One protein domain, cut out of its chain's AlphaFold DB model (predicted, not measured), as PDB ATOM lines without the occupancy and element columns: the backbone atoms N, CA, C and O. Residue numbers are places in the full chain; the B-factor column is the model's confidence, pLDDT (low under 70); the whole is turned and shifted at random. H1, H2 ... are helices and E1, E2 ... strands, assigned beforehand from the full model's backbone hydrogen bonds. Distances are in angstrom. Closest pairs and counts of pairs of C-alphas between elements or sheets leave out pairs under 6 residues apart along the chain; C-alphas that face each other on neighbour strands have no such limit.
ATOM      1  N   LEU A 271     188.974 244.330 124.867       89.06
ATOM      2  CA  LEU A 271     188.100 243.239 124.403       89.06
ATOM      3  C   LEU A 271     186.806 243.702 123.725       89.06
ATOM      4  O   LEU A 271     186.110 242.880 123.137       89.06
ATOM      5  N   PHE A 272     186.445 244.982 123.836       88.94
ATOM      6  CA  PHE A 272     185.302 245.544 123.105       88.94
ATOM      7  C   PHE A 272     185.662 245.968 121.684       88.94
ATOM      8  O   PHE A 272     184.765 246.248 120.889       88.94
ATOM      9  N   GLU A 273     186.952 246.023 121.373       89.31
ATOM     10  CA  GLU A 273     187.431 246.409 120.059       89.31
ATOM     11  C   GLU A 273     187.376 245.221 119.100       89.31
ATOM     12  O   GLU A 273     187.590 244.073 119.487       89.31
ATOM     13  N   GLY A 274     187.110 245.494 117.819       85.88
ATOM     14  CA  GLY A 274     187.054 244.441 116.795       85.88
ATOM     15  C   GLY A 274     188.392 243.718 116.595       85.88
ATOM     16  O   GLY A 274     188.401 242.553 116.216       85.88
ATOM     17  N   HIS A 275     189.504 244.398 116.894       88.19
ATOM     18  CA  HIS A 275     190.865 243.863 116.831       88.19
ATOM     19  C   HIS A 275     191.612 244.225 118.133       88.19
ATOM     20  O   HIS A 275     192.295 245.252 118.193       88.19
ATOM     21  N   PRO A 276     191.458 243.429 119.210       89.31
ATOM     22  CA  PRO A 276     191.945 243.785 120.547       89.31
ATOM     23  C   PRO A 276     193.460 244.024 120.639       89.31
ATOM     24  O   PRO A 276     193.903 244.942 121.332       89.31
ATOM     25  N   HIS A 277     194.261 243.229 119.928       87.44
ATOM     26  CA  HIS A 277     195.724 243.351 119.926       87.44
ATOM     27  C   HIS A 277     196.195 244.578 119.129       87.44
ATOM     28  O   HIS A 277     197.090 245.295 119.574       87.44
ATOM     29  N   ASP A 278     195.527 244.898 118.014       87.81
ATOM     30  CA  ASP A 278     195.788 246.122 117.242       87.81
ATOM     31  C   ASP A 278     195.468 247.385 118.045       87.81
ATOM     32  O   ASP A 278     196.204 248.369 117.974       87.81
ATOM     33  N   PHE A 279     194.386 247.358 118.828       90.62
ATOM     34  CA  PHE A 279     194.070 248.436 119.759       90.62
ATOM     35  C   PHE A 279     195.197 248.624 120.775       90.62
ATOM     36  O   PHE A 279     195.711 249.732 120.926       90.62
ATOM     37  N   CYS A 280     195.654 247.539 121.404       90.31
ATOM     38  CA  CYS A 280     196.769 247.616 122.339       90.31
ATOM     39  C   CYS A 280     198.045 248.142 121.683       90.31
ATOM     40  O   CYS A 280     198.721 248.978 122.265       90.31
ATOM     41  N   ARG A 281     198.343 247.763 120.439       88.25
ATOM     42  CA  ARG A 281     199.485 248.320 119.704       88.25
ATOM     43  C   ARG A 281     199.440 249.845 119.569       88.25
ATOM     44  O   ARG A 281     200.487 250.483 119.575       88.25
ATOM     45  N   MET A 282     198.255 250.432 119.418       87.88
ATOM     46  CA  MET A 282     198.109 251.889 119.312       87.88
ATOM     47  C   MET A 282     198.211 252.591 120.670       87.88
ATOM     48  O   MET A 282     198.702 253.714 120.739       87.88
ATOM     49  N   GLU A 283     197.762 251.934 121.739       89.00
ATOM     50  CA  GLU A 283     197.719 252.504 123.092       89.00
ATOM     51  C   GLU A 283     199.047 252.390 123.854       89.00
ATOM     52  O   GLU A 283     199.279 253.120 124.820       89.00
ATOM     53  N   MET A 284     199.928 251.470 123.457       86.88
ATOM     54  CA  MET A 284     201.166 251.205 124.185       86.88
ATOM     55  C   MET A 284     202.336 250.824 123.280       86.88
ATOM     56  O   MET A 284     202.186 250.185 122.243       86.88
ATOM     57  N   GLN A 285     203.538 251.183 123.733       85.12
ATOM     58  CA  GLN A 285     204.797 250.830 123.088       85.12
ATOM     59  C   GLN A 285     205.569 249.897 124.012       85.12
ATOM     60  O   GLN A 285     206.074 250.325 125.046       85.12
ATOM     61  N   CYS A 286     205.650 248.620 123.643       84.62
ATOM     62  CA  CYS A 286     206.474 247.664 124.370       84.62
ATOM     63  C   CYS A 286     207.935 247.891 124.020       84.62
ATOM     64  O   CYS A 286     208.431 247.396 123.013       84.62
ATOM     65  N   THR A 287     208.610 248.685 124.845       75.12
ATOM     66  CA  THR A 287     210.065 248.767 124.789       75.12
ATOM     67  C   THR A 287     210.652 247.499 125.413       75.12
ATOM     68  O   THR A 287     210.133 246.985 126.409       75.12
ATOM     69  N   GLU A 288     211.680 246.929 124.774       58.22
ATOM     70  CA  GLU A 288     212.324 245.699 125.243       58.22
ATOM     71  C   GLU A 288     212.778 245.864 126.697       58.22
ATOM     72  O   GLU A 288     213.545 246.768 127.043       58.22
ATOM     73  N   LYS A 289     212.319 244.959 127.569       63.91
ATOM     74  CA  LYS A 289     212.885 244.838 128.912       63.91
ATOM     75  C   LYS A 289     214.355 244.465 128.773       63.91
ATOM     76  O   LYS A 289     214.674 243.509 128.077       63.91
ATOM     77  N   ARG A 290     215.226 245.088 129.571       53.81
ATOM     78  CA  ARG A 290     216.637 244.668 129.697       53.81
ATOM     79  C   ARG A 290     216.827 243.202 130.106       53.81
ATOM     80  O   ARG A 290     217.922 242.680 129.945       53.81
ATOM     81  N   PHE A 291     215.787 242.563 130.642       60.34
ATOM     82  CA  PHE A 291     215.854 241.229 131.243       60.34
ATOM     83  C   PHE A 291     214.870 240.223 130.648       60.34
ATOM     84  O   PHE A 291     214.839 239.080 131.099       60.34
ATOM     85  N   SER A 292     214.052 240.617 129.666       67.00
ATOM     86  CA  SER A 292     213.263 239.618 128.947       67.00
ATOM     87  C   SER A 292     214.148 238.995 127.883       67.00
ATOM     88  O   SER A 292     214.672 239.699 127.026       67.00
ATOM     89  N   VAL A 293     214.305 237.675 127.937       76.56
ATOM     90  CA  VAL A 293     215.016 236.912 126.899       76.56
ATOM     91  C   VAL A 293     214.257 236.971 125.566       76.56
ATOM     92  O   VAL A 293     214.854 236.827 124.504       76.56
ATOM     93  N   TYR A 294     212.945 237.221 125.624       82.88
ATOM     94  CA  TYR A 294     212.055 237.244 124.468       82.88
ATOM     95  C   TYR A 294     211.421 238.627 124.281       82.88
ATOM     96  O   TYR A 294     211.082 239.280 125.275       82.88
ATOM     97  N   PRO A 295     211.226 239.077 123.032       85.81
ATOM     98  CA  PRO A 295     210.539 240.327 122.754       85.81
ATOM     99  C   PRO A 295     209.106 240.276 123.288       85.81
ATOM    100  O   PRO A 295     208.425 239.251 123.223       85.81
ATOM    101  N   GLU A 296     208.652 241.403 123.827       87.56
ATOM    102  CA  GLU A 296     207.289 241.556 124.322       87.56
ATOM    103  C   GLU A 296     206.470 242.388 123.347       87.56
ATOM    104  O   GLU A 296     206.941 243.393 122.814       87.56
ATOM    105  N   PHE A 297     205.217 241.991 123.162       90.25
ATOM    106  CA  PHE A 297     204.287 242.660 122.271       90.25
ATOM    107  C   PHE A 297     203.078 243.177 123.056       90.25
ATOM    108  O   PHE A 297     202.726 242.604 124.091       90.25
ATOM    109  N   PRO A 298     202.423 244.248 122.578       91.00
ATOM    110  CA  PRO A 298     201.150 244.702 123.119       91.00
ATOM    111  C   PRO A 298     200.075 243.620 122.984       91.00
ATOM    112  O   PRO A 298     199.677 243.266 121.878       91.00
ATOM    113  N   GLN A 299     199.593 243.099 124.109       90.25
ATOM    114  CA  GLN A 299     198.574 242.056 124.174       90.25
ATOM    115  C   GLN A 299     197.352 242.536 124.945       90.25
ATOM    116  O   GLN A 299     197.474 243.164 125.997       90.25
ATOM    117  N   CYS A 300     196.166 242.196 124.442       89.88
ATOM    118  CA  CYS A 300     194.935 242.345 125.203       89.88
ATOM    119  C   CYS A 300     194.744 241.116 126.099       89.88
ATOM    120  O   CYS A 300     194.542 240.007 125.608       89.88
ATOM    121  N   LEU A 301     194.804 241.305 127.418       87.88
ATOM    122  CA  LEU A 301     194.668 240.224 128.393       87.88
ATOM    123  C   LEU A 301     193.240 240.137 128.930       87.88
ATOM    124  O   LEU A 301     192.638 241.150 129.291       87.88
ATOM    125  N   THR A 302     192.714 238.912 129.010       75.81
ATOM    126  CA  THR A 302     191.328 238.618 129.415       75.81
ATOM    127  C   THR A 302     191.154 238.301 130.896       75.81
ATOM    128  O   THR A 302     190.026 238.313 131.373       75.81
ATOM    129  N   ASN A 303     192.230 238.069 131.645       61.12
ATOM    130  CA  ASN A 303     192.173 237.742 133.067       61.12
ATOM    131  C   ASN A 303     193.442 238.248 133.744       61.12
ATOM    132  O   ASN A 303     194.444 237.541 133.789       61.12
ATOM    133  N   ASP A 304     193.403 239.460 134.283       55.53
ATOM    134  CA  ASP A 304     194.316 239.759 135.377       55.53
ATOM    135  C   ASP A 304     193.692 239.146 136.634       55.53
ATOM    136  O   ASP A 304     192.495 239.314 136.871       55.53
ATOM    137  N   GLU A 305     194.469 238.413 137.431       50.62
ATOM    138  CA  GLU A 305     193.998 237.804 138.690       50.62
ATOM    139  C   GLU A 305     193.346 238.839 139.626       50.62
ATOM    140  O   GLU A 305     192.468 238.533 140.437       50.62
ATOM    141  N   GLN A 306     193.709 240.107 139.438       51.00
ATOM    142  CA  GLN A 306     192.914 241.242 139.856       51.00
ATOM    143  C   GLN A 306     191.716 241.404 138.908       51.00
ATOM    144  O   GLN A 306     191.810 242.084 137.889       51.00
ATOM    145  N   LEU A 307     190.576 240.810 139.285       50.84
ATOM    146  CA  LEU A 307     189.208 240.909 138.716       50.84
ATOM    147  C   LEU A 307     188.699 242.333 138.357       50.84
ATOM    148  O   LEU A 307     187.519 242.534 138.069       50.84
ATOM    149  N   THR A 308     189.559 243.342 138.394       57.47
ATOM    150  CA  THR A 308     189.309 244.766 138.206       57.47
ATOM    151  C   THR A 308     188.987 245.133 136.755       57.47
ATOM    152  O   THR A 308     188.340 246.154 136.523       57.47
ATOM    153  N   TYR A 309     189.368 244.305 135.772       63.16
ATOM    154  CA  TYR A 309     189.198 244.618 134.346       63.16
ATOM    155  C   TYR A 309     188.390 243.556 133.586       63.16
ATOM    156  O   TYR A 309     188.921 242.895 132.695       63.16
ATOM    157  N   PRO A 310     187.068 243.439 133.827       62.59
ATOM    158  CA  PRO A 310     186.194 242.510 133.091       62.59
ATOM    159  C   PRO A 310     186.088 242.820 131.585       62.59
ATOM    160  O   PRO A 310     185.384 242.137 130.851       62.59
ATOM    161  N   ARG A 311     186.739 243.893 131.131       79.62
ATOM    162  CA  ARG A 311     186.741 244.395 129.756       79.62
ATOM    163  C   ARG A 311     188.093 244.203 129.054       79.62
ATOM    164  O   ARG A 311     188.287 244.710 127.954       79.62
ATOM    165  N   GLY A 312     189.006 243.490 129.710       85.62
ATOM    166  CA  GLY A 312     190.391 243.324 129.302       85.62
ATOM    167  C   GLY A 312     191.225 244.589 129.453       85.62
ATOM    168  O   GLY A 312     190.706 245.698 129.638       85.62
ATOM    169  N   ARG A 313     192.539 244.400 129.402       88.19
ATOM    170  CA  ARG A 313     193.529 245.474 129.458       88.19
ATOM    171  C   ARG A 313     194.693 245.187 128.530       88.19
ATOM    172  O   ARG A 313     194.997 244.022 128.275       88.19
ATOM    173  N   CYS A 314     195.378 246.238 128.115       88.56
ATOM    174  CA  CYS A 314     196.609 246.096 127.369       88.56
ATOM    175  C   CYS A 314     197.793 245.831 128.315       88.56
ATOM    176  O   CYS A 314     197.870 246.373 129.424       88.56
ATOM    177  N   ALA A 315     198.686 244.934 127.905       87.25
ATOM    178  CA  ALA A 315     199.887 244.556 128.636       87.25
ATOM    179  C   ALA A 315     201.014 244.195 127.669       87.25
ATOM    180  O   ALA A 315     200.755 243.686 126.583       87.25
ATOM    181  N   CYS A 316     202.264 244.415 128.073       87.12
ATOM    182  CA  CYS A 316     203.408 243.929 127.310       87.12
ATOM    183  C   CYS A 316     203.738 242.521 127.783       87.12
ATOM    184  O   CYS A 316     204.128 242.345 128.941       87.12
ATOM    185  N   GLN A 317     203.589 241.541 126.895       85.69
ATOM    186  CA  GLN A 317     203.885 240.145 127.194       85.69
ATOM    187  C   GLN A 317     204.544 239.464 125.993       85.69
ATOM    188  O   GLN A 317     204.294 239.832 124.844       85.69
ATOM    189  N   HIS A 318     205.392 238.472 126.259       87.44
ATOM    190  CA  HIS A 318     205.812 237.538 125.221       87.44
ATOM    191  C   HIS A 318     204.607 236.703 124.773       87.44
ATOM    192  O   HIS A 318     203.736 236.364 125.576       87.44
ATOM    193  N   VAL A 319     204.560 236.381 123.485       88.19
ATOM    194  CA  VAL A 319     203.541 235.490 122.928       88.19
ATOM    195  C   VAL A 319     204.213 234.157 122.664       88.19
ATOM    196  O   VAL A 319     205.178 234.088 121.905       88.19
ATOM    197  N   ASP A 320     203.732 233.122 123.336       86.69
ATOM    198  CA  ASP A 320     204.190 231.759 123.110       86.69
ATOM    199  C   ASP A 320     203.526 231.197 121.850       86.69
ATOM    200  O   ASP A 320     202.363 231.491 121.578       86.69
ATOM    201  N   CYS A 321     204.272 230.400 121.093       85.94
ATOM    202  CA  CYS A 321     203.788 229.748 119.880       85.94
ATOM    203  C   CYS A 321     204.324 228.324 119.786       85.94
ATOM    204  O   CYS A 321     205.326 227.950 120.407       85.94
ATOM    205  N   TRP A 322     203.647 227.522 118.990       81.25
ATOM    206  CA  TRP A 322     203.975 226.156 118.694       81.25
ATOM    207  C   TRP A 322     204.835 226.044 117.442       81.25
ATOM    208  O   TRP A 322     204.380 226.048 116.304       81.25
ATOM    209  N   LYS A 323     206.110 225.751 117.660       71.56
ATOM    210  CA  LYS A 323     207.016 225.414 116.568       71.56
ATOM    211  C   LYS A 323     206.831 223.957 116.116       71.56
ATOM    212  O   LYS A 323     207.075 223.038 116.907       71.56
ATOM    213  N   THR A 324     206.433 223.713 114.860       61.91
ATOM    214  CA  THR A 324     206.299 222.347 114.293       61.91
ATOM    215  C   THR A 324     207.590 221.782 113.679       61.91
ATOM    216  O   THR A 324     207.638 220.584 113.386       61.91
ATOM    217  N   GLY A 325     208.670 222.564 113.559       61.62
ATOM    218  CA  GLY A 325     209.969 222.071 113.081       61.62
ATOM    219  C   GLY A 325     211.106 223.100 113.102       61.62
ATOM    220  O   GLY A 325     210.948 224.223 113.567       61.62
ATOM    221  N   ASP A 326     212.279 222.716 112.585       59.25
ATOM    222  CA  ASP A 326     213.483 223.572 112.584       59.25
ATOM    223  C   ASP A 326     213.431 224.693 111.532       59.25
ATOM    224  O   ASP A 326     214.159 225.683 111.617       59.25
ATOM    225  N   LYS A 327     212.582 224.537 110.512       58.50
ATOM    226  CA  LYS A 327     212.418 225.518 109.437       58.50
ATOM    227  C   LYS A 327     211.194 226.367 109.731       58.50
ATOM    228  O   LYS A 327     210.129 225.800 109.924       58.50
ATOM    229  N   ALA A 328     211.368 227.689 109.677       57.94
ATOM    230  CA  ALA A 328     210.251 228.623 109.595       57.94
ATOM    231  C   ALA A 328     209.414 228.257 108.360       57.94
ATOM    232  O   ALA A 328     209.864 228.445 107.226       57.94
ATOM    233  N   GLY A 329     208.272 227.619 108.595       60.91
ATOM    234  CA  GLY A 329     207.285 227.287 107.572       60.91
ATOM    235  C   GLY A 329     206.113 228.260 107.611       60.91
ATOM    236  O   GLY A 329     205.985 229.040 108.552       60.91
ATOM    237  N   ASP A 330     205.234 228.178 106.613       63.50
ATOM    238  CA  ASP A 330     204.014 228.997 106.556       63.50
ATOM    239  C   ASP A 330     203.147 228.810 107.823       63.50
ATOM    240  O   ASP A 330     202.565 229.768 108.322       63.50
ATOM    241  N   GLU A 331     203.156 227.608 108.415       68.50
ATOM    242  CA  GLU A 331     202.467 227.293 109.678       68.50
ATOM    243  C   GLU A 331     202.985 228.121 110.875       68.50
ATOM    244  O   GLU A 331     202.188 228.607 111.677       68.50
ATOM    245  N   ASP A 332     204.304 228.344 110.971       69.94
ATOM    246  CA  ASP A 332     204.922 229.131 112.055       69.94
ATOM    247  C   ASP A 332     204.588 230.631 111.928       69.94
ATOM    248  O   ASP A 332     204.589 231.366 112.921       69.94
ATOM    249  N   ALA A 333     204.362 231.103 110.699       73.75
ATOM    250  CA  ALA A 333     203.953 232.474 110.418       73.75
ATOM    251  C   ALA A 333     202.462 232.681 110.708       73.75
ATOM    252  O   ALA A 333     202.084 233.679 111.324       73.75
ATOM    253  N   GLU A 334     201.616 231.724 110.313       77.88
ATOM    254  CA  GLU A 334     200.173 231.771 110.559       77.88
ATOM    255  C   GLU A 334     199.832 231.815 112.050       77.88
ATOM    256  O   GLU A 334     198.937 232.565 112.435       77.88
ATOM    257  N   GLU A 335     200.558 231.086 112.902       82.94
ATOM    258  CA  GLU A 335     200.273 231.075 114.340       82.94
ATOM    259  C   GLU A 335     200.538 232.428 115.012       82.94
ATOM    260  O   GLU A 335     199.751 232.887 115.839       82.94
ATOM    261  N   CYS A 336     201.633 233.093 114.645       87.12
ATOM    262  CA  CYS A 336     201.976 234.404 115.196       87.12
ATOM    263  C   CYS A 336     201.231 235.557 114.502       87.12
ATOM    264  O   CYS A 336     201.167 236.670 115.038       87.12
ATOM    265  N   SER A 337     200.655 235.300 113.327       84.44
ATOM    266  CA  SER A 337     199.855 236.264 112.580       84.44
ATOM    267  C   SER A 337     198.589 236.644 113.351       84.44
ATOM    268  O   SER A 337     197.841 235.804 113.842       84.44
ATOM    269  N   GLY A 338     198.352 237.947 113.499       81.31
ATOM    270  CA  GLY A 338     197.214 238.481 114.256       81.31
ATOM    271  C   GLY A 338     197.393 238.480 115.779       81.31
ATOM    272  O   GLY A 338     196.668 239.205 116.461       81.31
ATOM    273  N   LEU A 339     198.377 237.746 116.315       84.56
ATOM    274  CA  LEU A 339     198.771 237.832 117.724       84.56
ATOM    275  C   LEU A 339     199.804 238.933 117.951       84.56
ATOM    276  O   LEU A 339     199.710 239.684 118.920       84.56
ATOM    277  N   ILE A 340     200.780 239.052 117.053       87.50
ATOM    278  CA  ILE A 340     201.796 240.105 117.095       87.50
ATOM    279  C   ILE A 340     201.750 240.946 115.819       87.50
ATOM    280  O   ILE A 340     201.297 240.506 114.765       87.50
ATOM    281  N   THR A 341     202.222 242.187 115.909       85.69
ATOM    282  CA  THR A 341     202.380 243.061 114.743       85.69
ATOM    283  C   THR A 341     203.832 243.460 114.592       85.69
ATOM    284  O   THR A 341     204.446 243.937 115.545       85.69
ATOM    285  N   CYS A 342     204.339 243.326 113.373       85.88
ATOM    286  CA  CYS A 342     205.691 243.706 113.009       85.88
ATOM    287  C   CYS A 342     205.752 245.063 112.303       85.88
ATOM    288  O   CYS A 342     204.747 245.580 111.811       85.88
ATOM    289  N   SER A 343     206.947 245.656 112.291       85.75
ATOM    290  CA  SER A 343     207.207 246.893 111.547       85.75
ATOM    291  C   SER A 343     207.175 246.640 110.036       85.75
ATOM    292  O   SER A 343     207.240 245.498 109.584       85.75
ATOM    293  N   GLU A 344     207.099 247.708 109.242       83.56
ATOM    294  CA  GLU A 344     207.063 247.605 107.781       83.56
ATOM    295  C   GLU A 344     208.255 246.792 107.236       83.56
ATOM    296  O   GLU A 344     209.413 247.063 107.556       83.56
ATOM    297  N   GLY A 345     207.958 245.780 106.415       82.62
ATOM    298  CA  GLY A 345     208.951 244.888 105.806       82.62
ATOM    299  C   GLY A 345     209.351 243.671 106.644       82.62
ATOM    300  O   GLY A 345     210.060 242.814 106.122       82.62
ATOM    301  N   GLN A 346     208.880 243.575 107.890       88.00
ATOM    302  CA  GLN A 346     209.019 242.397 108.742       88.00
ATOM    303  C   GLN A 346     207.713 241.610 108.783       88.00
ATOM    304  O   GLN A 346     206.625 242.184 108.735       88.00
ATOM    305  N   GLU A 347     207.826 240.301 108.963       86.69
ATOM    306  CA  GLU A 347     206.682 239.418 109.127       86.69
ATOM    307  C   GLU A 347     206.770 238.660 110.467       86.69
ATOM    308  O   GLU A 347     207.880 238.419 110.974       86.69
ATOM    309  N   PRO A 348     205.619 238.341 111.088       88.81
ATOM    310  CA  PRO A 348     205.575 237.607 112.345       88.81
ATOM    311  C   PRO A 348     205.879 236.126 112.118       88.81
ATOM    312  O   PRO A 348     205.365 235.526 111.181       88.81
ATOM    313  N   PHE A 349     206.695 235.519 112.976       87.31
ATOM    314  CA  PHE A 349     206.984 234.085 112.913       87.31
ATOM    315  C   PHE A 349     207.314 233.498 114.286       87.31
ATOM    316  O   PHE A 349     207.712 234.216 115.209       87.31
ATOM    317  N   CYS A 350     207.196 232.175 114.396       87.12
ATOM    318  CA  CYS A 350     207.546 231.427 115.595       87.12
ATOM    319  C   CYS A 350     209.055 231.084 115.659       87.12
ATOM    320  O   CYS A 350     209.592 230.283 114.880       87.12
ATOM    321  N   ALA A 351     209.781 231.686 116.604       84.56
ATOM    322  CA  ALA A 351     211.193 231.405 116.887       84.56
ATOM    323  C   ALA A 351     211.356 230.368 118.012       84.56
ATOM    324  O   ALA A 351     210.467 230.194 118.836       84.56
ATOM    325  N   LEU A 352     212.495 229.664 118.054       80.12
ATOM    326  CA  LEU A 352     212.793 228.694 119.120       80.12
ATOM    327  C   LEU A 352     213.301 229.411 120.372       80.12
ATOM    328  O   LEU A 352     214.190 230.254 120.270       80.12
ATOM    329  N   LYS A 353     212.780 229.041 121.545       79.12
ATOM    330  CA  LYS A 353     213.279 229.516 122.843       79.12
ATOM    331  C   LYS A 353     214.724 229.045 123.096       79.12
ATOM    332  O   LYS A 353     215.089 227.936 122.710       79.12
ATOM    333  N   TYR A 354     215.541 229.883 123.747       66.12
ATOM    334  CA  TYR A 354     216.919 229.533 124.132       66.12
ATOM    335  C   TYR A 354     216.919 228.330 125.097       66.12
ATOM    336  O   TYR A 354     216.011 228.205 125.916       66.12
ATOM    337  N   ASP A 355     217.929 227.461 124.991       61.78
ATOM    338  CA  ASP A 355     218.140 226.226 125.777       61.78
ATOM    339  C   ASP A 355     217.134 225.075 125.568       61.78
ATOM    340  O   ASP A 355     217.281 224.009 126.168       61.78
ATOM    341  N   ASN A 356     216.172 225.217 124.653       54.41
ATOM    342  CA  ASN A 356     215.274 224.131 124.257       54.41
ATOM    343  C   ASN A 356     215.824 223.310 123.073       54.41
ATOM    344  O   ASN A 356     215.119 223.007 122.114       54.41
ATOM    345  N   ASP A 357     217.076 222.848 123.192       48.94
ATOM    346  CA  ASP A 357     217.619 221.751 122.362       48.94
ATOM    347  C   ASP A 357     216.897 220.411 122.641       48.94
ATOM    348  O   ASP A 357     217.100 219.393 121.965       48.94
ATOM    349  N   ALA A 358     216.044 220.385 123.671       46.12
ATOM    350  CA  ALA A 358     215.164 219.277 123.975       46.12
ATOM    351  C   ALA A 358     214.053 219.185 122.921       46.12
ATOM    352  O   ALA A 358     213.155 220.015 122.849       46.12
ATOM    353  N   LYS A 359     214.130 218.109 122.136       44.50
ATOM    354  CA  LYS A 359     213.168 217.586 121.154       44.50
ATOM    355  C   LYS A 359     211.743 217.407 121.709       44.50
ATOM    356  O   LYS A 359     211.244 216.286 121.805       44.50
ATOM    357  N   GLY A 360     211.082 218.497 122.053       48.16
ATOM    358  CA  GLY A 360     209.661 218.569 122.335       48.16
ATOM    359  C   GLY A 360     209.027 219.522 121.338       48.16
ATOM    360  O   GLY A 360     209.469 220.656 121.189       48.16
ATOM    361  N   ARG A 361     207.961 219.071 120.670       50.91
ATOM    362  CA  ARG A 361     206.922 219.994 120.185       50.91
ATOM    363  C   ARG A 361     206.577 220.909 121.383       50.91
ATOM    364  O   ARG A 361     206.608 220.379 122.487       50.91
ATOM    365  N   HIS A 362     206.271 222.196 121.188       54.72
ATOM    366  CA  HIS A 362     205.544 223.106 122.121       54.72
ATOM    367  C   HIS A 362     206.223 224.417 122.573       54.72
ATOM    368  O   HIS A 362     205.497 225.246 123.103       54.72
ATOM    369  N   ASP A 363     207.513 224.691 122.342       71.81
ATOM    370  CA  ASP A 363     208.153 225.837 123.031       71.81
ATOM    371  C   ASP A 363     208.820 226.876 122.109       71.81
ATOM    372  O   ASP A 363     210.036 227.096 122.145       71.81
ATOM    373  N   GLY A 364     208.014 227.555 121.294       82.88
ATOM    374  CA  GLY A 364     208.435 228.737 120.546       82.88
ATOM    375  C   GLY A 364     207.993 230.056 121.186       82.88
ATOM    376  O   GLY A 364     207.221 230.087 122.147       82.88
ATOM    377  N   TYR A 365     208.502 231.165 120.656       88.00
ATOM    378  CA  TYR A 365     208.013 232.513 120.941       88.00
ATOM    379  C   TYR A 365     207.820 233.293 119.639       88.00
ATOM    380  O   TYR A 365     208.626 233.185 118.712       88.00
ATOM    381  N   CYS A 366     206.759 234.089 119.564       89.12
ATOM    382  CA  CYS A 366     206.523 234.934 118.406       89.12
ATOM    383  C   CYS A 366     207.526 236.081 118.368       89.12
ATOM    384  O   CYS A 366     207.806 236.728 119.380       89.12
ATOM    385  N   THR A 367     208.056 236.356 117.184       90.31
ATOM    386  CA  THR A 367     208.957 237.479 116.944       90.31
ATOM    387  C   THR A 367     208.813 238.003 115.517       90.31
ATOM    388  O   THR A 367     208.103 237.425 114.696       90.31
ATOM    389  N   CYS A 368     209.462 239.130 115.233       89.00
ATOM    390  CA  CYS A 368     209.422 239.797 113.939       89.00
ATOM    391  C   CYS A 368     210.742 239.608 113.207       89.00
ATOM    392  O   CYS A 368     211.813 239.844 113.769       89.00
ATOM    393  N   GLY A 369     210.679 239.221 111.936       85.94
ATOM    394  CA  GLY A 369     211.878 239.008 111.136       85.94
ATOM    395  C   GLY A 369     211.654 239.270 109.664       85.94
ATOM    396  O   GLY A 369     210.541 239.217 109.154       85.94
ATOM    397  N   ASN A 370     212.754 239.531 108.967       78.88
ATOM    398  CA  ASN A 370     212.769 239.629 107.516       78.88
ATOM    399  C   ASN A 370     212.964 238.230 106.931       78.88
ATOM    400  O   ASN A 370     213.997 237.949 106.317       78.88
TER     401      ASN A 370
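This is residues 271 to 370 of the 382 residues of an uncharacterized protein of Stachybotrys chlorohalonata (strain IBT 40285) (UniProt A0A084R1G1). With little regular structure, the domain is two small lobes, each a strand hairpin with a short helix packed on it: E3, E4 and H2 in one, E1, E2 and H1 in the other. The printed part has 100 residues, 37 in named elements, in the order H1, E1, E2, H2, E3, E4; both sheets are antiparallel and the class is mixed. It is compact, radius of gyration of the C-alphas 14.3 A, spanning 40 by 31 by 26 A.

E3 is residues 347 to 352, 15.9 A from first to last C-alpha; E4, 364 to 369, 14.3 A, ends at C-alpha (211.878, 239.008, 111.136). H2 is 330 to 336, 10.4 A; E1, 297 to 301, 11.7 A; E2, 313 to 317, 11.9 A. H1, 276 to 283, 10.8 A, begins at C-alpha (191.945, 243.785, 120.547).

In hairpin E3 and E4, N 351 and O 365 are within hydrogen-bond range, 2.8 A; in hairpin E1 and E2, N 299 and O 315, 2.8 A. Closest C-alphas are Ala 333 and Phe 349 for H2 and E3, 4.2 A, and Arg 281 and Pro 298 for H1 and E1, 5.2 A. H1 and H2 are apart. O i to N i+4 pairs are within range throughout H1, and 2 of 3 in H2.

The farthest C-alphas, Thr 308 and Lys 327, are 41.6 A apart. The printed part has no cut; link H2 to E3 is short, the others long. pLDDT is under 70 in 31 residues, among them 354 to 362.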